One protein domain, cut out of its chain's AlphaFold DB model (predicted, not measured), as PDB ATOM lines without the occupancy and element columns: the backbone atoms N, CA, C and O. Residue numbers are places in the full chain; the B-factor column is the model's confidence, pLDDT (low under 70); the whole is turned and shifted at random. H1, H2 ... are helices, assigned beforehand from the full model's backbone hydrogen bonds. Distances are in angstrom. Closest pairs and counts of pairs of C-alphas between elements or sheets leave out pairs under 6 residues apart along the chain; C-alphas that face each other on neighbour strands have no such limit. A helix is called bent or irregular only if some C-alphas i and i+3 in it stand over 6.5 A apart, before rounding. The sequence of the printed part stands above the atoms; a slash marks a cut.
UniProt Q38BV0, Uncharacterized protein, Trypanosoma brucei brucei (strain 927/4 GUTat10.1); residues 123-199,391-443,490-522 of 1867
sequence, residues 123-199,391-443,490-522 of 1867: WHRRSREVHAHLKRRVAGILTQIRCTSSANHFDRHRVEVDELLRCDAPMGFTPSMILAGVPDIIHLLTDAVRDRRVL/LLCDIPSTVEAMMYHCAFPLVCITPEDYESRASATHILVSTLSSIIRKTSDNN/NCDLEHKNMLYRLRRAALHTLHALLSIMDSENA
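What this domain is: This is residues 123 to 199, 391 to 443 and 490 to 522 of the 1867 residues of an uncharacterized protein of Trypanosoma brucei brucei (strain 927/4 GUTat10.1) (UniProt Q38BV0). What is the main picture? A bundle two helices thick is built of three pairs stacked one after another, H1 with H2, H4 with H5 in the middle, and H6 with H7, while the short H3 is wedged between H1 and H6. The six long helices run up and down, each against the one before it in the bundle. What are its make-up and size? The printed part has 163 residues with seven named helices, H1 to H7 along the chain, and no named strand, of class all helix; it is compact, with a radius of gyration of the C-alphas of 15.9 A and spans of 53 by 37 by 24 A.

Where its parts are: Where do the first helices lie? H1, residues 123 to 147, begins with C-alpha 123 at (-41.243, 25.158, -12.249) and is 35.5 A long. H2, residues 151 to 171, is 30.8 A long; H3 is residues 175 to 178 and H4 residues 182 to 194. Which helices follow? H5 is residues 395 to 405, and H6, residues 415 to 438, is 34.5 A long. H7, residues 490 to 520, is 45.5 A long and ends with C-alpha 520 at (-46.662, -1.528, -7.943). Which are irregular? H2, with C-alphas 152 and 155 7.6 A apart, and H6, with C-alphas 419 and 422 7.2 A apart.

How they stand to each other: What does H1 touch? With residues 134 to 145 alone it touches H2, a helical hairpin at a shallow tilt of 18 degrees, opposite ways; the closest C-alphas, of Ile 145 and His 157, are 6.5 A apart. How do H4 and H5 stand? They touch, opposite ways at a shallow tilt of 32 degrees, with C-alphas of Ile 186 and Val 399 closest at 6.1 A. How do H6 and H7 stand? They touch, opposite ways at a steep tilt of 36 degrees, only just past shallow; the closest C-alphas, of Leu 432 and Ala 506, are 5.4 A apart, and H1 is apart from both. How are the helix backbones? Every O i to N i+4 pair is within hydrogen-bond range in H1, H4, H5 and H7, against 12 of 17 in H2 and 18 of 20 in H6; H3 is too short for such a pair.

The domain as a whole: How far does it reach? The two C-alphas farthest apart, of Trp 123 and Asn 490, are 54.6 A apart. Where are the cuts? Residues 200 to 390 are not printed, a gap of 18.0 A between C-alphas 199 and 391, nor are residues 444 to 489, a gap of 16.4 A between C-alphas 443 and 490. Where is confidence low? The mean pLDDT of the printed part is 81.4, and residues 148 to 155 and 516 to 522 are among those under 70.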
ATOM      1  N   TRP A 123     -40.602  26.234 -13.014       63.53
ATOM      2  CA  TRP A 123     -41.243  25.158 -12.249       63.53
ATOM      3  C   TRP A 123     -40.231  24.136 -11.727       63.53
ATOM      4  O   TRP A 123     -40.220  23.876 -10.526       63.53
ATOM      5  N   HIS A 124     -39.327  23.638 -12.579       71.23
ATOM      6  CA  HIS A 124     -38.259  22.714 -12.162       71.23
ATOM      7  C   HIS A 124     -37.308  23.337 -11.133       71.23
ATOM      8  O   HIS A 124     -36.818  22.651 -10.237       71.23
ATOM      9  N   ARG A 125     -37.062  24.651 -11.230       75.81
ATOM     10  CA  ARG A 125     -36.303  25.384 -10.216       75.81
ATOM     11  C   ARG A 125     -37.038  25.405  -8.874       75.81
ATOM     12  O   ARG A 125     -36.438  25.052  -7.864       75.81
ATOM     13  N   ARG A 126     -38.329  25.752  -8.859       78.33
ATOM     14  CA  ARG A 126     -39.136  25.802  -7.626       78.33
ATOM     15  C   ARG A 126     -39.326  24.432  -6.976       78.33
ATOM     16  O   ARG A 126     -39.233  24.348  -5.756       78.33
ATOM     17  N   SER A 127     -39.557  23.366  -7.747       76.77
ATOM     18  CA  SER A 127     -39.692  22.016  -7.181       76.77
ATOM     19  C   SER A 127     -38.385  21.546  -6.536       76.77
ATOM     20  O   SER A 127     -38.410  21.080  -5.400       76.77
ATOM     21  N   ARG A 128     -37.232  21.784  -7.182       81.50
ATOM     22  CA  ARG A 128     -35.907  21.528  -6.589       81.50
ATOM     23  C   ARG A 128     -35.604  22.419  -5.377       81.50
ATOM     24  O   ARG A 128     -35.037  21.926  -4.407       81.50
ATOM     25  N   GLU A 129     -36.004  23.692  -5.377       83.69
ATOM     26  CA  GLU A 129     -35.851  24.590  -4.218       83.69
ATOM     27  C   GLU A 129     -36.689  24.120  -3.008       83.69
ATOM     28  O   GLU A 129     -36.171  24.109  -1.888       83.69
ATOM     29  N   VAL A 130     -37.928  23.650  -3.225       80.96
ATOM     30  CA  VAL A 130     -38.798  23.059  -2.186       80.96
ATOM     31  C   VAL A 130     -38.253  21.719  -1.686       80.96
ATOM     32  O   VAL A 130     -38.044  21.566  -0.486       80.96
ATOM     33  N   HIS A 131     -37.938  20.779  -2.582       84.99
ATOM     34  CA  HIS A 131     -37.306  19.494  -2.248       84.99
ATOM     35  C   HIS A 131     -36.031  19.707  -1.414       84.99
ATOM     36  O   HIS A 131     -35.858  19.108  -0.352       84.99
ATOM     37  N   ALA A 132     -35.158  20.631  -1.833       86.57
ATOM     38  CA  ALA A 132     -33.931  20.940  -1.109       86.57
ATOM     39  C   ALA A 132     -34.184  21.633   0.240       86.57
ATOM     40  O   ALA A 132     -33.336  21.518   1.123       86.57
ATOM     41  N   HIS A 133     -35.287  22.371   0.410       89.73
ATOM     42  CA  HIS A 133     -35.691  22.937   1.701       89.73
ATOM     43  C   HIS A 133     -36.188  21.842   2.652       89.73
ATOM     44  O   HIS A 133     -35.644  21.716   3.745       89.73
ATOM     45  N   LEU A 134     -37.131  21.006   2.212       87.81
ATOM     46  CA  LEU A 134     -37.692  19.898   2.995       87.81
ATOM     47  C   LEU A 134     -36.599  18.917   3.455       87.81
ATOM     48  O   LEU A 134     -36.495  18.602   4.641       87.81
ATOM     49  N   LYS A 135     -35.704  18.527   2.536       90.11
ATOM     50  CA  LYS A 135     -34.522  17.694   2.817       90.11
ATOM     51  C   LYS A 135     -33.600  18.324   3.869       90.11
ATOM     52  O   LYS A 135     -33.128  17.629   4.766       90.11
ATOM     53  N   ARG A 136     -33.376  19.645   3.803       89.80
ATOM     54  CA  ARG A 136     -32.598  20.388   4.811       89.80
ATOM     55  C   ARG A 136     -33.329  20.552   6.144       89.80
ATOM     56  O   ARG A 136     -32.648  20.557   7.163       89.80
ATOM     57  N   ARG A 137     -34.663  20.666   6.175       90.60
ATOM     58  CA  ARG A 137     -35.423  20.795   7.432       90.60
ATOM     59  C   ARG A 137     -35.403  19.492   8.225       90.60
ATOM     60  O   ARG A 137     -35.049  19.527   9.396       90.60
ATOM     61  N   VAL A 138     -35.677  18.352   7.583       92.41
ATOM     62  CA  VAL A 138     -35.589  17.028   8.230       92.41
ATOM     63  C   VAL A 138     -34.171  16.766   8.746       92.41
ATOM     64  O   VAL A 138     -34.005  16.422   9.913       92.41
ATOM     65  N   ALA A 139     -33.147  17.007   7.918       90.79
ATOM     66  CA  ALA A 139     -31.755  16.877   8.347       90.79
ATOM     67  C   ALA A 139     -31.407  17.838   9.503       90.79
ATOM     68  O   ALA A 139     -30.720  17.436  10.438       90.79
ATOM     69  N   GLY A 140     -31.920  19.074   9.480       89.58
ATOM     70  CA  GLY A 140     -31.781  20.057  10.557       89.58
ATOM     71  C   GLY A 140     -32.339  19.538  11.881       89.58
ATOM     72  O   GLY A 140     -31.577  19.369  12.831       89.58
ATOM     73  N   ILE A 141     -33.625  19.175  11.909       89.53
ATOM     74  CA  ILE A 141     -34.304  18.593  13.080       89.53
ATOM     75  C   ILE A 141     -33.536  17.370  13.601       89.53
ATOM     76  O   ILE A 141     -33.257  17.269  14.794       89.53
ATOM     77  N   LEU A 142     -33.107  16.469  12.712       89.84
ATOM     78  CA  LEU A 142     -32.337  15.287  13.095       89.84
ATOM     79  C   LEU A 142     -30.961  15.637  13.690       89.84
ATOM     80  O   LEU A 142     -30.560  15.034  14.686       89.84
ATOM     81  N   THR A 143     -30.240  16.618  13.135       87.35
ATOM     82  CA  THR A 143     -28.996  17.112  13.752       87.35
ATOM     83  C   THR A 143     -29.252  17.799  15.088       87.35
ATOM     84  O   THR A 143     -28.473  17.611  16.013       87.35
ATOM     85  N   GLN A 144     -30.364  18.518  15.246       85.46
ATOM     86  CA  GLN A 144     -30.729  19.176  16.500       85.46
ATOM     87  C   GLN A 144     -31.031  18.143  17.594       85.46
ATOM     88  O   GLN A 144     -30.440  18.228  18.669       85.46
ATOM     89  N   ILE A 145     -31.826  17.107  17.298       83.27
ATOM     90  CA  ILE A 145     -32.085  15.980  18.213       83.27
ATOM     91  C   ILE A 145     -30.786  15.231  18.560       83.27
ATOM     92  O   ILE A 145     -30.567  14.890  19.722       83.27
ATOM     93  N   ARG A 146     -29.893  14.999  17.583       83.56
ATOM     94  CA  ARG A 146     -28.607  14.306  17.806       83.56
ATOM     95  C   ARG A 146     -27.567  15.142  18.564       83.56
ATOM     96  O   ARG A 146     -26.734  14.563  19.256       83.56
ATOM     97  N   CYS A 147     -27.580  16.470  18.443       79.20
ATOM     98  CA  CYS A 147     -26.590  17.349  19.076       79.20
ATOM     99  C   CYS A 147     -26.961  17.788  20.501       79.20
ATOM    100  O   CYS A 147     -26.071  18.193  21.250       79.20
ATOM    101  N   THR A 148     -28.231  17.723  20.914       63.29
ATOM    102  CA  THR A 148     -28.609  18.034  22.303       63.29
ATOM    103  C   THR A 148     -28.270  16.878  23.240       63.29
ATOM    104  O   THR A 148     -29.041  15.933  23.385       63.29
ATOM    105  N   SER A 149     -27.140  16.983  23.938       56.21
ATOM    106  CA  SER A 149     -26.729  16.037  24.985       56.21
ATOM    107  C   SER A 149     -27.583  16.100  26.264       56.21
ATOM    108  O   SER A 149     -27.489  15.213  27.109       56.21
ATOM    109  N   SER A 150     -28.426  17.126  26.420       52.82
ATOM    110  CA  SER A 150     -29.314  17.324  27.571       52.82
ATOM    111  C   SER A 150     -30.744  16.844  27.297       52.82
ATOM    112  O   SER A 150     -31.414  17.386  26.415       52.82
ATOM    113  N   ALA A 151     -31.260  15.927  28.124       51.15
ATOM    114  CA  ALA A 151     -32.662  15.483  28.076       51.15
ATOM    115  C   ALA A 151     -33.670  16.648  28.213       51.15
ATOM    116  O   ALA A 151     -34.739  16.630  27.611       51.15
ATOM    117  N   ASN A 152     -33.288  17.721  28.912       57.10
ATOM    118  CA  ASN A 152     -34.107  18.910  29.183       57.10
ATOM    119  C   ASN A 152     -34.384  19.791  27.936       57.10
ATOM    120  O   ASN A 152     -34.677  20.978  28.071       57.10
ATOM    121  N   HIS A 153     -34.235  19.263  26.716       68.32
ATOM    122  CA  HIS A 153     -34.503  19.958  25.449       68.32
ATOM    123  C   HIS A 153     -35.561  19.266  24.568       68.32
ATOM    124  O   HIS A 153     -35.841  19.754  23.473       68.32
ATOM    125  N   PHE A 154     -36.226  18.206  25.050       67.17
ATOM    126  CA  PHE A 154     -37.347  17.578  24.334       67.17
ATOM    127  C   PHE A 154     -38.473  18.557  23.962       67.17
ATOM    128  O   PHE A 154     -39.079  18.387  22.909       67.17
ATOM    129  N   ASP A 155     -38.707  19.622  24.736       68.97
ATOM    130  CA  ASP A 155     -39.666  20.680  24.378       68.97
ATOM    131  C   ASP A 155     -39.328  21.403  23.070       68.97
ATOM    132  O   ASP A 155     -40.219  21.713  22.277       68.97
ATOM    133  N   ARG A 156     -38.039  21.652  22.815       76.54
ATOM    134  CA  ARG A 156     -37.589  22.283  21.571       76.54
ATOM    135  C   ARG A 156     -37.826  21.351  20.387       76.54
ATOM    136  O   ARG A 156     -38.401  21.770  19.388       76.54
ATOM    137  N   HIS A 157     -37.459  20.081  20.536       80.53
ATOM    138  CA  HIS A 157     -37.666  19.058  19.506       80.53
ATOM    139  C   HIS A 157     -39.149  18.807  19.241       80.53
ATOM    140  O   HIS A 157     -39.544  18.639  18.093       80.53
ATOM    141  N   ARG A 158     -39.989  18.861  20.283       78.63
ATOM    142  CA  ARG A 158     -41.449  18.806  20.164       78.63
ATOM    143  C   ARG A 158     -41.979  19.950  19.306       78.63
ATOM    144  O   ARG A 158     -42.758  19.680  18.405       78.63
ATOM    145  N   VAL A 159     -41.543  21.192  19.530       82.99
ATOM    146  CA  VAL A 159     -41.937  22.333  18.678       82.99
ATOM    147  C   VAL A 159     -41.441  22.155  17.240       82.99
ATOM    148  O   VAL A 159     -42.199  22.383  16.306       82.99
ATOM    149  N   GLU A 160     -40.201  21.708  17.045       86.78
ATOM    150  CA  GLU A 160     -39.605  21.544  15.713       86.78
ATOM    151  C   GLU A 160     -40.258  20.404  14.895       86.78
ATOM    152  O   GLU A 160     -40.395  20.522  13.675       86.78
ATOM    153  N   VAL A 161     -40.742  19.338  15.547       86.70
ATOM    154  CA  VAL A 161     -41.507  18.249  14.904       86.70
ATOM    155  C   VAL A 161     -43.004  18.580  14.772       86.70
ATOM    156  O   VAL A 161     -43.602  18.250  13.752       86.70
ATOM    157  N   ASP A 162     -43.613  19.292  15.727       85.22
ATOM    158  CA  ASP A 162     -44.980  19.837  15.605       85.22
ATOM    159  C   ASP A 162     -45.053  20.861  14.454       85.22
ATOM    160  O   ASP A 162     -46.015  20.871  13.695       85.22
ATOM    161  N   GLU A 163     -44.003  21.656  14.221       85.36
ATOM    162  CA  GLU A 163     -43.864  22.464  13.002       85.36
ATOM    163  C   GLU A 163     -43.738  21.618  11.723       85.36
ATOM    164  O   GLU A 163     -44.399  21.932  10.734       85.36
ATOM    165  N   LEU A 164     -42.925  20.554  11.715       90.54
ATOM    166  CA  LEU A 164     -42.812  19.648  10.561       90.54
ATOM    167  C   LEU A 164     -44.182  19.038  10.201       90.54
ATOM    168  O   LEU A 164     -44.553  18.996   9.027       90.54
ATOM    169  N   LEU A 165     -44.953  18.627  11.213       88.61
ATOM    170  CA  LEU A 165     -46.290  18.048  11.069       88.61
ATOM    171  C   LEU A 165     -47.374  19.081  10.711       88.61
ATOM    172  O   LEU A 165     -48.296  18.759   9.967       88.61
ATOM    173  N   ARG A 166     -47.266  20.329  11.184       83.90
ATOM    174  CA  ARG A 166     -48.210  21.420  10.866       83.90
ATOM    175  C   ARG A 166     -47.960  22.085   9.513       83.90
ATOM    176  O   ARG A 166     -48.910  22.567   8.900       83.90
ATOM    177  N   CYS A 167     -46.703  22.196   9.082       85.00
ATOM    178  CA  CYS A 167     -46.320  22.976   7.901       85.00
ATOM    179  C   CYS A 167     -46.048  22.115   6.668       85.00
ATOM    180  O   CYS A 167     -46.514  22.463   5.585       85.00
ATOM    181  N   ASP A 168     -45.312  21.010   6.826       87.02
ATOM    182  CA  ASP A 168     -44.723  20.292   5.690       87.02
ATOM    183  C   ASP A 168     -45.422  18.953   5.430       87.02
ATOM    184  O   ASP A 168     -45.755  18.640   4.289       87.02
ATOM    185  N   ALA A 169     -45.724  18.181   6.479       81.44
ATOM    186  CA  ALA A 169     -46.445  16.910   6.367       81.44
ATOM    187  C   ALA A 169     -47.845  16.997   5.702       81.44
ATOM    188  O   ALA A 169     -48.239  16.013   5.072       81.44
ATOM    189  N   PRO A 170     -48.590  18.129   5.731       80.52
ATOM    190  CA  PRO A 170     -49.825  18.291   4.954       80.52
ATOM    191  C   PRO A 170     -49.606  18.389   3.435       80.52
ATOM    192  O   PRO A 170     -50.568  18.287   2.678       80.52
ATOM    193  N   MET A 171     -48.362  18.570   2.969       78.04
ATOM    194  CA  MET A 171     -47.982  18.389   1.559       78.04
ATOM    195  C   MET A 171     -47.607  16.933   1.223       78.04
ATOM    196  O   MET A 171     -47.272  16.648   0.075       78.04
ATOM    197  N   GLY A 172     -47.675  16.026   2.207       83.14
ATOM    198  CA  GLY A 172     -47.198  14.646   2.139       83.14
ATOM    199  C   GLY A 172     -45.682  14.537   2.322       83.14
ATOM    200  O   GLY A 172     -44.919  15.411   1.907       83.14
ATOM    201  N   PHE A 173     -45.216  13.449   2.943       90.12
ATOM    202  CA  PHE A 173     -43.780  13.188   3.013       90.12
ATOM    203  C   PHE A 173     -43.242  12.786   1.636       90.12
ATOM    204  O   PHE A 173     -43.786  11.913   0.959       90.12
ATOM    205  N   THR A 174     -42.144  13.423   1.232       92.20
ATOM    206  CA  THR A 174     -41.434  13.077  -0.004       92.20
ATOM    207  C   THR A 174     -40.462  11.917   0.238       92.20
ATOM    208  O   THR A 174     -39.898  11.820   1.334       92.20
ATOM    209  N   PRO A 175     -40.175  11.072  -0.769       91.48
ATOM    210  CA  PRO A 175     -39.107  10.073  -0.703       91.48
ATOM    211  C   PRO A 175     -37.774  10.647  -0.195       91.48
ATOM    212  O   PRO A 175     -37.143  10.056   0.682       91.48
ATOM    213  N   SER A 176     -37.391  11.859  -0.614       91.15
ATOM    214  CA  SER A 176     -36.183  12.519  -0.101       91.15
ATOM    215  C   SER A 176     -36.263  13.040   1.336       91.15
ATOM    216  O   SER A 176     -35.210  13.217   1.944       91.15
ATOM    217  N   MET A 177     -37.449  13.270   1.911       93.37
ATOM    218  CA  MET A 177     -37.605  13.508   3.359       93.37
ATOM    219  C   MET A 177     -37.424  12.211   4.149       93.37
ATOM    220  O   MET A 177     -36.759  12.213   5.184       93.37
ATOM    221  N   ILE A 178     -37.948  11.094   3.639       92.77
ATOM    222  CA  ILE A 178     -37.723   9.773   4.233       92.77
ATOM    223  C   ILE A 178     -36.223   9.451   4.236       92.77
ATOM    224  O   ILE A 178     -35.650   9.205   5.295       92.77
ATOM    225  N   LEU A 179     -35.552   9.588   3.088       91.17
ATOM    226  CA  LEU A 179     -34.100   9.399   2.965       91.17
ATOM    227  C   LEU A 179     -33.251  10.456   3.701       91.17
ATOM    228  O   LEU A 179     -32.059  10.238   3.900       91.17
ATOM    229  N   ALA A 180     -33.828  11.589   4.117       91.13
ATOM    230  CA  ALA A 180     -33.158  12.579   4.968       91.13
ATOM    231  C   ALA A 180     -33.209  12.240   6.468       91.13
ATOM    232  O   ALA A 180     -32.564  12.928   7.258       91.13
ATOM    233  N   GLY A 181     -33.966  11.208   6.858       92.73
ATOM    234  CA  GLY A 181     -34.012  10.710   8.230       92.73
ATOM    235  C   GLY A 181     -35.313  10.972   8.997       92.73
ATOM    236  O   GLY A 181     -35.285  10.968  10.224       92.73
ATOM    237  N   VAL A 182     -36.469  11.120   8.331       93.53
ATOM    238  CA  VAL A 182     -37.772  10.940   9.017       93.53
ATOM    239  C   VAL A 182     -37.819   9.610   9.808       93.53
ATOM    240  O   VAL A 182     -38.202   9.651  10.977       93.53
ATOM    241  N   PRO A 183     -37.353   8.459   9.272       92.74
ATOM    242  CA  PRO A 183     -37.264   7.202  10.024       92.74
ATOM    243  C   PRO A 183     -36.347   7.274  11.255       92.74
ATOM    244  O   PRO A 183     -36.679   6.711  12.299       92.74
ATOM    245  N   ASP A 184     -35.232   8.011  11.171       92.22
ATOM    246  CA  ASP A 184     -34.320   8.231  12.302       92.22
ATOM    247  C   ASP A 184     -34.990   9.050  13.414       92.22
ATOM    248  O   ASP A 184     -34.820   8.735  14.590       92.22
ATOM    249  N   ILE A 185     -35.780  10.074  13.062       91.68
ATOM    250  CA  ILE A 185     -36.561  10.865  14.027       91.68
ATOM    251  C   ILE A 185     -37.609   9.973  14.711       91.68
ATOM    252  O   ILE A 185     -37.691   9.969  15.938       91.68
ATOM    253  N   ILE A 186     -38.356   9.161  13.950       91.76
ATOM    254  CA  ILE A 186     -39.342   8.217  14.507       91.76
ATOM    255  C   ILE A 186     -38.654   7.226  15.458       91.76
ATOM    256  O   ILE A 186     -39.152   7.000  16.562       91.76
ATOM    257  N   HIS A 187     -37.493   6.671  15.093       90.43
ATOM    258  CA  HIS A 187     -36.724   5.790  15.975       90.43
ATOM    259  C   HIS A 187     -36.220   6.493  17.243       90.43
ATOM    260  O   HIS A 187     -36.409   5.945  18.326       90.43
ATOM    261  N   LEU A 188     -35.636   7.692  17.143       87.51
ATOM    262  CA  LEU A 188     -35.127   8.444  18.299       87.51
ATOM    263  C   LEU A 188     -36.241   8.819  19.285       87.51
ATOM    264  O   LEU A 188     -36.057   8.697  20.495       87.51
ATOM    265  N   LEU A 189     -37.411   9.228  18.785       87.62
ATOM    266  CA  LEU A 189     -38.566   9.539  19.628       87.62
ATOM    267  C   LEU A 189     -39.204   8.270  20.226       87.62
ATOM    268  O   LEU A 189     -39.580   8.273  21.395       87.62
ATOM    269  N   THR A 190     -39.265   7.165  19.470       89.02
ATOM    270  CA  THR A 190     -39.744   5.862  19.980       89.02
ATOM    271  C   THR A 190     -38.835   5.336  21.091       89.02
ATOM    272  O   THR A 190     -39.328   4.921  22.140       89.02
ATOM    273  N   ASP A 191     -37.514   5.394  20.900       86.76
ATOM    274  CA  ASP A 191     -36.542   4.984  21.916       86.76
ATOM    275  C   ASP A 191     -36.595   5.917  23.139       86.76
ATOM    276  O   ASP A 191     -36.512   5.433  24.261       86.76
ATOM    277  N   ALA A 192     -36.838   7.225  22.972       84.47
ATOM    278  CA  ALA A 192     -37.036   8.143  24.099       84.47
ATOM    279  C   ALA A 192     -38.296   7.822  24.934       84.47
ATOM    280  O   ALA A 192     -38.240   7.890  26.166       84.47
ATOM    281  N   VAL A 193     -39.406   7.435  24.289       85.68
ATOM    282  CA  VAL A 193     -40.635   6.972  24.969       85.68
ATOM    283  C   VAL A 193     -40.400   5.630  25.674       85.68
ATOM    284  O   VAL A 193     -40.753   5.486  26.846       85.68
ATOM    285  N   ARG A 194     -39.763   4.663  24.999       85.72
ATOM    286  CA  ARG A 194     -39.412   3.345  25.559       85.72
ATOM    287  C   ARG A 194     -38.488   3.469  26.772       85.72
ATOM    288  O   ARG A 194     -38.747   2.855  27.799       85.72
ATOM    289  N   ASP A 195     -37.461   4.308  26.679       83.64
ATOM    290  CA  ASP A 195     -36.491   4.575  27.745       83.64
ATOM    291  C   ASP A 195     -37.059   5.474  28.869       83.64
ATOM    292  O   ASP A 195     -36.307   5.930  29.731       83.64
ATOM    293  N   ARG A 196     -38.370   5.772  28.861       79.51
ATOM    294  CA  ARG A 196     -39.088   6.589  29.861       79.51
ATOM    295  C   ARG A 196     -38.583   8.030  30.032       79.51
ATOM    296  O   ARG A 196     -38.972   8.705  30.981       79.51
ATOM    297  N   ARG A 197     -37.790   8.560  29.094       70.19
ATOM    298  CA  ARG A 197     -37.104   9.871  29.207       70.19
ATOM    299  C   ARG A 197     -38.021  11.097  29.049       70.19
ATOM    300  O   ARG A 197     -37.522  12.215  28.965       70.19
ATOM    301  N   VAL A 198     -39.335  10.886  28.945       62.82
ATOM    302  CA  VAL A 198     -40.350  11.899  28.591       62.82
ATOM    303  C   VAL A 198     -41.637  11.741  29.432       62.82
ATOM    304  O   VAL A 198     -42.722  12.109  28.995       62.82
ATOM    305  N   LEU A 199     -41.541  11.134  30.620       53.84
ATOM    306  CA  LEU A 199     -42.678  10.821  31.499       53.84
ATOM    307  C   LEU A 199     -42.831  11.832  32.654       53.84
ATOM    308  O   LEU A 199     -42.734  11.466  33.820       53.84
ATOM    309  N   LEU A 391     -49.655  21.407  19.190       46.99
ATOM    310  CA  LEU A 391     -50.873  20.628  18.892       46.99
ATOM    311  C   LEU A 391     -50.793  19.216  19.484       46.99
ATOM    312  O   LEU A 391     -51.800  18.557  19.724       46.99
ATOM    313  N   LEU A 392     -49.564  18.763  19.689       57.88
ATOM    314  CA  LEU A 392     -49.224  17.449  20.182       57.88
ATOM    315  C   LEU A 392     -48.751  17.627  21.624       57.88
ATOM    316  O   LEU A 392     -47.634  18.074  21.900       57.88
ATOM    317  N   CYS A 393     -49.660  17.351  22.559       58.67
ATOM    318  CA  CYS A 393     -49.418  17.534  23.990       58.67
ATOM    319  C   CYS A 393     -48.264  16.657  24.500       58.67
ATOM    320  O   CYS A 393     -47.588  17.047  25.449       58.67
ATOM    321  N   ASP A 394     -48.009  15.523  23.846       74.10
ATOM    322  CA  ASP A 394     -47.016  14.527  24.227       74.10
ATOM    323  C   ASP A 394     -46.209  14.009  23.010       74.10
ATOM    324  O   ASP A 394     -46.574  14.204  21.842       74.10
ATOM    325  N   ILE A 395     -45.063  13.373  23.278       79.80
ATOM    326  CA  ILE A 395     -44.226  12.765  22.230       79.80
ATOM    327  C   ILE A 395     -44.863  11.500  21.612       79.80
ATOM    328  O   ILE A 395     -44.796  11.385  20.391       79.80
ATOM    329  N   PRO A 396     -45.527  10.580  22.345       83.78
ATOM    330  CA  PRO A 396     -46.216   9.432  21.744       83.78
ATOM    331  C   PRO A 396     -47.183   9.809  20.613       83.78
ATOM    332  O   PRO A 396     -47.057   9.281  19.513       83.78
ATOM    333  N   SER A 397     -48.064  10.789  20.824       82.39
ATOM    334  CA  SER A 397     -49.005  11.267  19.803       82.39
ATOM    335  C   SER A 397     -48.280  11.961  18.642       82.39
ATOM    336  O   SER A 397     -48.735  11.887  17.502       82.39
ATOM    337  N   THR A 398     -47.123  12.587  18.900       84.29
ATOM    338  CA  THR A 398     -46.240  13.128  17.849       84.29
ATOM    339  C   THR A 398     -45.710  12.009  16.951       84.29
ATOM    340  O   THR A 398     -45.748  12.124  15.727       84.29
ATOM    341  N   VAL A 399     -45.260  10.899  17.540       87.38
ATOM    342  CA  VAL A 399     -44.749   9.738  16.797       87.38
ATOM    343  C   VAL A 399     -45.878   8.997  16.074       87.38
ATOM    344  O   VAL A 399     -45.699   8.618  14.921       87.38
ATOM    345  N   GLU A 400     -47.054   8.846  16.690       87.38
ATOM    346  CA  GLU A 400     -48.255   8.314  16.027       87.38
ATOM    347  C   GLU A 400     -48.621   9.144  14.792       87.38
ATOM    348  O   GLU A 400     -48.780   8.584  13.710       87.38
ATOM    349  N   ALA A 401     -48.674  10.476  14.915       86.04
ATOM    350  CA  ALA A 401     -48.930  11.370  13.786       86.04
ATOM    351  C   ALA A 401     -47.863  11.232  12.685       86.04
ATOM    352  O   ALA A 401     -48.214  11.150  11.508       86.04
ATOM    353  N   MET A 402     -46.573  11.132  13.035       89.00
ATOM    354  CA  MET A 402     -45.516  10.854  12.052       89.00
ATOM    355  C   MET A 402     -45.712   9.509  11.340       89.00
ATOM    356  O   MET A 402     -45.502   9.448  10.130       89.00
ATOM    357  N   MET A 403     -46.130   8.453  12.046       90.19
ATOM    358  CA  MET A 403     -46.419   7.155  11.428       90.19
ATOM    359  C   MET A 403     -47.622   7.240  10.480       90.19
ATOM    360  O   MET A 403     -47.479   6.885   9.314       90.19
ATOM    361  N   TYR A 404     -48.753   7.816  10.903       87.35
ATOM    362  CA  TYR A 404     -49.914   7.993  10.018       87.35
ATOM    363  C   TYR A 404     -49.601   8.873   8.794       87.35
ATOM    364  O   TYR A 404     -50.031   8.549   7.690       87.35
ATOM    365  N   HIS A 405     -48.773   9.917   8.924       86.61
ATOM    366  CA  HIS A 405     -48.300  10.684   7.763       86.61
ATOM    367  C   HIS A 405     -47.370   9.885   6.823       86.61
ATOM    368  O   HIS A 405     -47.259  10.239   5.650       86.61
ATOM    369  N   CYS A 406     -46.749   8.797   7.291       87.13
ATOM    370  CA  CYS A 406     -46.014   7.838   6.455       87.13
ATOM    371  C   CYS A 406     -46.907   6.748   5.829       87.13
ATOM    372  O   CYS A 406     -46.397   5.963   5.037       87.13
ATOM    373  N   ALA A 407     -48.203   6.671   6.165       79.69
ATOM    374  CA  ALA A 407     -49.137   5.703   5.575       79.69
ATOM    375  C   ALA A 407     -49.705   6.168   4.218       79.69
ATOM    376  O   ALA A 407     -50.215   5.357   3.446       79.69
ATOM    377  N   PHE A 408     -49.625   7.469   3.922       83.31
ATOM    378  CA  PHE A 408     -50.047   8.036   2.641       83.31
ATOM    379  C   PHE A 408     -49.012   7.774   1.529       83.31
ATOM    380  O   PHE A 408     -47.814   7.699   1.815       83.31
ATOM    381  N   PRO A 409     -49.432   7.710   0.249       82.57
ATOM    382  CA  PRO A 409     -48.511   7.608  -0.882       82.57
ATOM    383  C   PRO A 409     -47.458   8.727  -0.881       82.57
ATOM    384  O   PRO A 409     -47.795   9.912  -0.836       82.57
ATOM    385  N   LEU A 410     -46.176   8.350  -0.951       86.28
ATOM    386  CA  LEU A 410     -45.056   9.291  -0.862       86.28
ATOM    387  C   LEU A 410     -45.062  10.290  -2.032       86.28
ATOM    388  O   LEU A 410     -45.033   9.911  -3.207       86.28
ATOM    389  N   VAL A 411     -45.060  11.584  -1.708       86.88
ATOM    390  CA  VAL A 411     -45.262  12.651  -2.696       86.88
ATOM    391  C   VAL A 411     -43.970  12.922  -3.462       86.88
ATOM    392  O   VAL A 411     -42.993  13.443  -2.930       86.88
ATOM    393  N   CYS A 412     -43.961  12.564  -4.743       87.66
ATOM    394  CA  CYS A 412     -42.796  12.715  -5.610       87.66
ATOM    395  C   CYS A 412     -42.759  14.132  -6.212       87.66
ATOM    396  O   CYS A 412     -43.453  14.415  -7.188       87.66
ATOM    397  N   ILE A 413     -41.972  15.037  -5.616       85.83
ATOM    398  CA  ILE A 413     -41.845  16.440  -6.064       85.83
ATOM    399  C   ILE A 413     -40.868  16.572  -7.244       85.83
ATOM    400  O   ILE A 413     -40.989  17.495  -8.058       85.83
ATOM    401  N   THR A 414     -39.907  15.654  -7.360       86.10
ATOM    402  CA  THR A 414     -38.913  15.624  -8.440       86.10
ATOM    403  C   THR A 414     -38.785  14.218  -9.062       86.10
ATOM    404  O   THR A 414     -39.222  13.243  -8.449       86.10
ATOM    405  N   PRO A 415     -38.199  14.066 -10.268       79.80
ATOM    406  CA  PRO A 415     -37.879  12.744 -10.824       79.80
ATOM    407  C   PRO A 415     -36.997  11.906  -9.888       79.80
ATOM    408  O   PRO A 415     -37.249  10.723  -9.693       79.80
ATOM    409  N   GLU A 416     -36.040  12.553  -9.219       84.88
ATOM    410  CA  GLU A 416     -35.155  11.935  -8.228       84.88
ATOM    411  C   GLU A 416     -35.927  11.421  -6.989       84.88
ATOM    412  O   GLU A 416     -35.518  10.441  -6.364       84.88
ATOM    413  N   ASP A 417     -37.072  12.027  -6.637       88.93
ATOM    414  CA  ASP A 417     -37.996  11.466  -5.640       88.93
ATOM    415  C   ASP A 417     -38.726  10.220  -6.172       88.93
ATOM    416  O   ASP A 417     -38.886   9.250  -5.437       88.93
ATOM    417  N   TYR A 418     -39.146  10.209  -7.441       83.36
ATOM    418  CA  TYR A 418     -39.840   9.059  -8.038       83.36
ATOM    419  C   TYR A 418     -38.932   7.822  -8.119       83.36
ATOM    420  O   TYR A 418     -39.323   6.745  -7.672       83.36
ATOM    421  N   GLU A 419     -37.693   7.989  -8.590       83.78
ATOM    422  CA  GLU A 419     -36.668   6.932  -8.608       83.78
ATOM    423  C   GLU A 419     -36.374   6.386  -7.200       83.78
ATOM    424  O   GLU A 419     -36.203   5.182  -7.010       83.78
ATOM    425  N   SER A 420     -36.359   7.259  -6.187       88.74
ATOM    426  CA  SER A 420     -36.083   6.874  -4.800       88.74
ATOM    427  C   SER A 420     -37.307   6.399  -4.006       88.74
ATOM    428  O   SER A 420     -37.143   5.943  -2.869       88.74
ATOM    429  N   ARG A 421     -38.520   6.427  -4.584       87.10
ATOM    430  CA  ARG A 421     -39.773   6.024  -3.918       87.10
ATOM    431  C   ARG A 421     -39.700   4.606  -3.359       87.10
ATOM    432  O   ARG A 421     -39.989   4.409  -2.182       87.10
ATOM    433  N   ALA A 422     -39.262   3.635  -4.162       81.90
ATOM    434  CA  ALA A 422     -39.156   2.239  -3.732       81.90
ATOM    435  C   ALA A 422     -38.181   2.071  -2.550       81.90
ATOM    436  O   ALA A 422     -38.497   1.396  -1.570       81.90
ATOM    437  N   SER A 423     -37.022   2.738  -2.593       86.78
ATOM    438  CA  SER A 423     -36.041   2.719  -1.498       86.78
ATOM    439  C   SER A 423     -36.577   3.376  -0.223       86.78
ATOM    440  O   SER A 423     -36.385   2.838   0.866       86.78
ATOM    441  N   ALA A 424     -37.282   4.504  -0.347       91.42
ATOM    442  CA  ALA A 424     -37.926   5.182   0.775       91.42
ATOM    443  C   ALA A 424     -39.004   4.299   1.433       91.42
ATOM    444  O   ALA A 424     -39.002   4.146   2.656       91.42
ATOM    445  N   THR A 425     -39.863   3.655   0.639       86.95
ATOM    446  CA  THR A 425     -40.878   2.716   1.141       86.95
ATOM    447  C   THR A 425     -40.242   1.505   1.829       86.95
ATOM    448  O   THR A 425     -40.636   1.176   2.946       86.95
ATOM    449  N   HIS A 426     -39.206   0.887   1.247       85.87
ATOM    450  CA  HIS A 426     -38.484  -0.220   1.894       85.87
ATOM    451  C   HIS A 426     -37.858   0.176   3.241       85.87
ATOM    452  O   HIS A 426     -37.894  -0.610   4.190       85.87
ATOM    453  N   ILE A 427     -37.308   1.389   3.352       89.68
ATOM    454  CA  ILE A 427     -36.748   1.897   4.610       89.68
ATOM    455  C   ILE A 427     -37.860   2.134   5.643       89.68
ATOM    456  O   ILE A 427     -37.704   1.714   6.787       89.68
ATOM    457  N   LEU A 428     -39.005   2.709   5.255       90.03
ATOM    458  CA  LEU A 428     -40.167   2.837   6.147       90.03
ATOM    459  C   LEU A 428     -40.673   1.473   6.633       90.03
ATOM    460  O   LEU A 428     -40.825   1.280   7.836       90.03
ATOM    461  N   VAL A 429     -40.862   0.507   5.730       86.28
ATOM    462  CA  VAL A 429     -41.260  -0.874   6.056       86.28
ATOM    463  C   VAL A 429     -40.283  -1.514   7.052       86.28
ATOM    464  O   VAL A 429     -40.711  -2.135   8.030       86.28
ATOM    465  N   SER A 430     -38.974  -1.307   6.869       88.68
ATOM    466  CA  SER A 430     -37.932  -1.779   7.790       88.68
ATOM    467  C   SER A 430     -38.010  -1.101   9.168       88.68
ATOM    468  O   SER A 430     -38.021  -1.782  10.197       88.68
ATOM    469  N   THR A 431     -38.148   0.227   9.209       88.37
ATOM    470  CA  THR A 431     -38.274   1.014  10.447       88.37
ATOM    471  C   THR A 431     -39.538   0.671  11.231       88.37
ATOM    472  O   THR A 431     -39.459   0.461  12.440       88.37
ATOM    473  N   LEU A 432     -40.687   0.540  10.568       89.30
ATOM    474  CA  LEU A 432     -41.952   0.147  11.198       89.30
ATOM    475  C   LEU A 432     -41.860  -1.281  11.753       89.30
ATOM    476  O   LEU A 432     -42.216  -1.514  12.906       89.30
ATOM    477  N   SER A 433     -41.270  -2.214  11.000       85.20
ATOM    478  CA  SER A 433     -40.989  -3.578  11.478       85.20
ATOM    479  C   SER A 433     -40.053  -3.593  12.697       85.20
ATOM    480  O   SER A 433     -40.260  -4.360  13.638       85.20
ATOM    481  N   SER A 434     -39.043  -2.720  12.713       89.33
ATOM    482  CA  SER A 434     -38.120  -2.522  13.838       89.33
ATOM    483  C   SER A 434     -38.831  -1.941  15.073       89.33
ATOM    484  O   SER A 434     -38.615  -2.422  16.185       89.33
ATOM    485  N   ILE A 435     -39.756  -0.990  14.894       87.52
ATOM    486  CA  ILE A 435     -40.611  -0.446  15.967       87.52
ATOM    487  C   ILE A 435     -41.544  -1.525  16.527       87.52
ATOM    488  O   ILE A 435     -41.650  -1.664  17.744       87.52
ATOM    489  N   ILE A 436     -42.177  -2.333  15.672       85.46
ATOM    490  CA  ILE A 436     -43.074  -3.424  16.090       85.46
ATOM    491  C   ILE A 436     -42.321  -4.480  16.914       85.46
ATOM    492  O   ILE A 436     -42.878  -4.990  17.884       85.46
ATOM    493  N   ARG A 437     -41.052  -4.769  16.588       85.82
ATOM    494  CA  ARG A 437     -40.177  -5.633  17.406       85.82
ATOM    495  C   ARG A 437     -39.826  -4.964  18.741       85.82
ATOM    496  O   ARG A 437     -40.242  -5.459  19.784       85.82
ATOM    497  N   LYS A 438     -39.222  -3.765  18.713       83.24
ATOM    498  CA  LYS A 438     -38.849  -2.983  19.915       83.24
ATOM    499  C   LYS A 438     -40.004  -2.740  20.901       83.24
ATOM    500  O   LYS A 438     -39.757  -2.594  22.094       83.24
ATOM    501  N   THR A 439     -41.246  -2.653  20.420       84.06
ATOM    502  CA  THR A 439     -42.461  -2.485  21.249       84.06
ATOM    503  C   THR A 439     -43.113  -3.810  21.667       84.06
ATOM    504  O   THR A 439     -44.044  -3.800  22.470       84.06
ATOM    505  N   SER A 440     -42.645  -4.953  21.157       79.13
ATOM    506  CA  SER A 440     -43.109  -6.287  21.553       79.13
ATOM    507  C   SER A 440     -42.266  -6.908  22.660       79.13
ATOM    508  O   SER A 440     -42.828  -7.527  23.563       79.13
ATOM    509  N   ASP A 441     -40.946  -6.745  22.597       71.39
ATOM    510  CA  ASP A 441     -40.005  -7.498  23.438       71.39
ATOM    511  C   ASP A 441     -40.185  -7.193  24.943       71.39
ATOM    512  O   ASP A 441     -40.089  -8.088  25.782       71.39
ATOM    513  N   ASN A 442     -40.579  -5.958  25.285       60.85
ATOM    514  CA  ASN A 442     -40.844  -5.518  26.663       60.85
ATOM    515  C   ASN A 442     -42.004  -6.249  27.374       60.85
ATOM    516  O   ASN A 442     -42.100  -6.154  28.595       60.85
ATOM    517  N   ASN A 443     -42.891  -6.949  26.655       56.42
ATOM    518  CA  ASN A 443     -44.033  -7.651  27.262       56.42
ATOM    519  C   ASN A 443     -43.753  -9.130  27.597       56.42
ATOM    520  O   ASN A 443     -44.609  -9.767  28.200       56.42
ATOM    521  N   ASN A 490     -49.912   2.955  38.130       74.09
ATOM    522  CA  ASN A 490     -50.555   3.777  37.105       74.09
ATOM    523  C   ASN A 490     -49.542   4.252  36.052       74.09
ATOM    524  O   ASN A 490     -49.815   4.108  34.863       74.09
ATOM    525  N   CYS A 491     -48.352   4.715  36.451       72.58
ATOM    526  CA  CYS A 491     -47.293   5.085  35.504       72.58
ATOM    527  C   CYS A 491     -46.842   3.899  34.630       72.58
ATOM    528  O   CYS A 491     -46.637   4.061  33.426       72.58
ATOM    529  N   ASP A 492     -46.723   2.697  35.204       79.21
ATOM    530  CA  ASP A 492     -46.394   1.482  34.448       79.21
ATOM    531  C   ASP A 492     -47.506   1.089  33.455       79.21
ATOM    532  O   ASP A 492     -47.209   0.686  32.325       79.21
ATOM    533  N   LEU A 493     -48.780   1.248  33.832       80.52
ATOM    534  CA  LEU A 493     -49.930   0.976  32.964       80.52
ATOM    535  C   LEU A 493     -50.067   2.009  31.832       80.52
ATOM    536  O   LEU A 493     -50.300   1.631  30.683       80.52
ATOM    537  N   GLU A 494     -49.883   3.298  32.121       80.86
ATOM    538  CA  GLU A 494     -49.853   4.358  31.105       80.86
ATOM    539  C   GLU A 494     -48.705   4.140  30.108       80.86
ATOM    540  O   GLU A 494     -48.911   4.239  28.898       80.86
ATOM    541  N   HIS A 495     -47.521   3.745  30.585       84.63
ATOM    542  CA  HIS A 495     -46.383   3.402  29.732       84.63
ATOM    543  C   HIS A 495     -46.645   2.154  28.864       84.63
ATOM    544  O   HIS A 495     -46.390   2.201  27.657       84.63
ATOM    545  N   LYS A 496     -47.226   1.071  29.417       84.73
ATOM    546  CA  LYS A 496     -47.677  -0.097  28.624       84.73
ATOM    547  C   LYS A 496     -48.698   0.325  27.545       84.73
ATOM    548  O   LYS A 496     -48.558  -0.073  26.388       84.73
ATOM    549  N   ASN A 497     -49.663   1.189  27.877       83.17
ATOM    550  CA  ASN A 497     -50.655   1.711  26.926       83.17
ATOM    551  C   ASN A 497     -50.037   2.586  25.817       83.17
ATOM    552  O   ASN A 497     -50.435   2.470  24.657       83.17
ATOM    553  N   MET A 498     -49.047   3.427  26.131       83.61
ATOM    554  CA  MET A 498     -48.324   4.224  25.128       83.61
ATOM    555  C   MET A 498     -47.548   3.343  24.140       83.61
ATOM    556  O   MET A 498     -47.641   3.552  22.931       83.61
ATOM    557  N   LEU A 499     -46.839   2.315  24.624       87.22
ATOM    558  CA  LEU A 499     -46.151   1.356  23.750       87.22
ATOM    559  C   LEU A 499     -47.141   0.571  22.868       87.22
ATOM    560  O   LEU A 499     -46.862   0.347  21.689       87.22
ATOM    561  N   TYR A 500     -48.320   0.219  23.395       85.49
ATOM    562  CA  TYR A 500     -49.379  -0.432  22.620       85.49
ATOM    563  C   TYR A 500     -49.953   0.474  21.515       85.49
ATOM    564  O   TYR A 500     -50.097   0.025  20.374       85.49
ATOM    565  N   ARG A 501     -50.223   1.759  21.801       86.64
ATOM    566  CA  ARG A 501     -50.671   2.733  20.785       86.64
ATOM    567  C   ARG A 501     -49.641   2.900  19.663       86.64
ATOM    568  O   ARG A 501     -50.005   2.800  18.491       86.64
ATOM    569  N   LEU A 502     -48.360   3.060  20.009       87.60
ATOM    570  CA  LEU A 502     -47.263   3.154  19.035       87.60
ATOM    571  C   LEU A 502     -47.163   1.896  18.160       87.60
ATOM    572  O   LEU A 502     -47.008   2.002  16.944       87.60
ATOM    573  N   ARG A 503     -47.324   0.703  18.749       87.80
ATOM    574  CA  ARG A 503     -47.364  -0.565  18.007       87.80
ATOM    575  C   ARG A 503     -48.564  -0.650  17.055       87.80
ATOM    576  O   ARG A 503     -48.397  -1.109  15.927       87.80
ATOM    577  N   ARG A 504     -49.751  -0.189  17.472       85.00
ATOM    578  CA  ARG A 504     -50.958  -0.135  16.622       85.00
ATOM    579  C   ARG A 504     -50.764   0.816  15.436       85.00
ATOM    580  O   ARG A 504     -51.028   0.416  14.305       85.00
ATOM    581  N   ALA A 505     -50.242   2.023  15.668       85.15
ATOM    582  CA  ALA A 505     -49.927   2.974  14.598       85.15
ATOM    583  C   ALA A 505     -48.897   2.401  13.605       85.15
ATOM    584  O   ALA A 505     -49.085   2.503  12.390       85.15
ATOM    585  N   ALA A 506     -47.859   1.717  14.103       87.23
ATOM    586  CA  ALA A 506     -46.854   1.074  13.259       87.23
ATOM    587  C   ALA A 506     -47.444  -0.035  12.369       87.23
ATOM    588  O   ALA A 506     -47.100  -0.119  11.192       87.23
ATOM    589  N   LEU A 507     -48.357  -0.855  12.907       84.15
ATOM    590  CA  LEU A 507     -49.029  -1.930  12.169       84.15
ATOM    591  C   LEU A 507     -49.965  -1.402  11.070       84.15
ATOM    592  O   LEU A 507     -49.866  -1.865   9.935       84.15
ATOM    593  N   HIS A 508     -50.816  -0.408  11.364       80.04
ATOM    594  CA  HIS A 508     -51.679   0.207  10.340       80.04
ATOM    595  C   HIS A 508     -50.850   0.853   9.215       80.04
ATOM    596  O   HIS A 508     -51.147   0.662   8.036       80.04
ATOM    597  N   THR A 509     -49.770   1.559   9.568       83.77
ATOM    598  CA  THR A 509     -48.860   2.193   8.596       83.77
ATOM    599  C   THR A 509     -48.163   1.152   7.714       83.77
ATOM    600  O   THR A 509     -48.089   1.315   6.499       83.77
ATOM    601  N   LEU A 510     -47.690   0.050   8.308       84.44
ATOM    602  CA  LEU A 510     -47.051  -1.048   7.582       84.44
ATOM    603  C   LEU A 510     -48.020  -1.724   6.597       84.44
ATOM    604  O   LEU A 510     -47.643  -1.967   5.454       84.44
ATOM    605  N   HIS A 511     -49.267  -1.975   7.005       78.38
ATOM    606  CA  HIS A 511     -50.296  -2.560   6.137       78.38
ATOM    607  C   HIS A 511     -50.613  -1.669   4.922       78.38
ATOM    608  O   HIS A 511     -50.708  -2.162   3.795       78.38
ATOM    609  N   ALA A 512     -50.727  -0.352   5.129       75.12
ATOM    610  CA  ALA A 512     -50.946   0.612   4.049       75.12
ATOM    611  C   ALA A 512     -49.777   0.630   3.045       75.12
ATOM    612  O   ALA A 512     -49.997   0.537   1.839       75.12
ATOM    613  N   LEU A 513     -48.531   0.671   3.533       77.51
ATOM    614  CA  LEU A 513     -47.343   0.672   2.673       77.51
ATOM    615  C   LEU A 513     -47.168  -0.632   1.883       77.51
ATOM    616  O   LEU A 513     -46.823  -0.573   0.705       77.51
ATOM    617  N   LEU A 514     -47.446  -1.792   2.487       76.07
ATOM    618  CA  LEU A 514     -47.426  -3.078   1.777       76.07
ATOM    619  C   LEU A 514     -48.507  -3.137   0.688       76.07
ATOM    620  O   LEU A 514     -48.211  -3.526  -0.436       76.07
ATOM    621  N   SER A 515     -49.718  -2.644   0.972       71.01
ATOM    622  CA  SER A 515     -50.803  -2.560  -0.021       71.01
ATOM    623  C   SER A 515     -50.421  -1.689  -1.231       71.01
ATOM    624  O   SER A 515     -50.751  -2.020  -2.371       71.01
ATOM    625  N   ILE A 516     -49.684  -0.593  -1.002       69.56
ATOM    626  CA  ILE A 516     -49.133   0.254  -2.071       69.56
ATOM    627  C   ILE A 516     -48.051  -0.509  -2.853       69.56
ATOM    628  O   ILE A 516     -48.111  -0.542  -4.083       69.56
ATOM    629  N   MET A 517     -47.107  -1.172  -2.173       68.41
ATOM    630  CA  MET A 517     -46.063  -1.974  -2.828       68.41
ATOM    631  C   MET A 517     -46.645  -3.080  -3.716       68.41
ATOM    632  O   MET A 517     -46.205  -3.229  -4.852       68.41
ATOM    633  N   ASP A 518     -47.654  -3.814  -3.251       63.42
ATOM    634  CA  ASP A 518     -48.271  -4.901  -4.020       63.42
ATOM    635  C   ASP A 518     -49.009  -4.403  -5.271       63.42
ATOM    636  O   ASP A 518     -49.040  -5.105  -6.287       63.42
ATOM    637  N   SER A 519     -49.530  -3.168  -5.248       60.06
ATOM    638  CA  SER A 519     -50.087  -2.520  -6.444       60.06
ATOM    639  C   SER A 519     -49.018  -2.169  -7.491       60.06
ATOM    640  O   SER A 519     -49.273  -2.271  -8.691       60.06
ATOM    641  N   GLU A 520     -47.799  -1.824  -7.058       59.27
ATOM    642  CA  GLU A 520     -46.662  -1.528  -7.943       59.27
ATOM    643  C   GLU A 520     -45.948  -2.811  -8.423       59.27
ATOM    644  O   GLU A 520     -45.434  -2.864  -9.540       59.27
ATOM    645  N   ASN A 521     -45.980  -3.880  -7.621       55.31
ATOM    646  CA  ASN A 521     -45.333  -5.175  -7.869       55.31
ATOM    647  C   ASN A 521     -46.128  -6.137  -8.779       55.31
ATOM    648  O   ASN A 521     -45.746  -7.303  -8.927       55.31
ATOM    649  N   ALA A 522     -47.218  -5.692  -9.416       51.81
ATOM    650  CA  ALA A 522     -48.117  -6.543 -10.208       51.81
ATOM    651  C   ALA A 522     -47.429  -7.335 -11.352       51.81
ATOM    652  O   ALA A 522     -47.953  -8.359 -11.798       51.81
TER     653      ALA A 522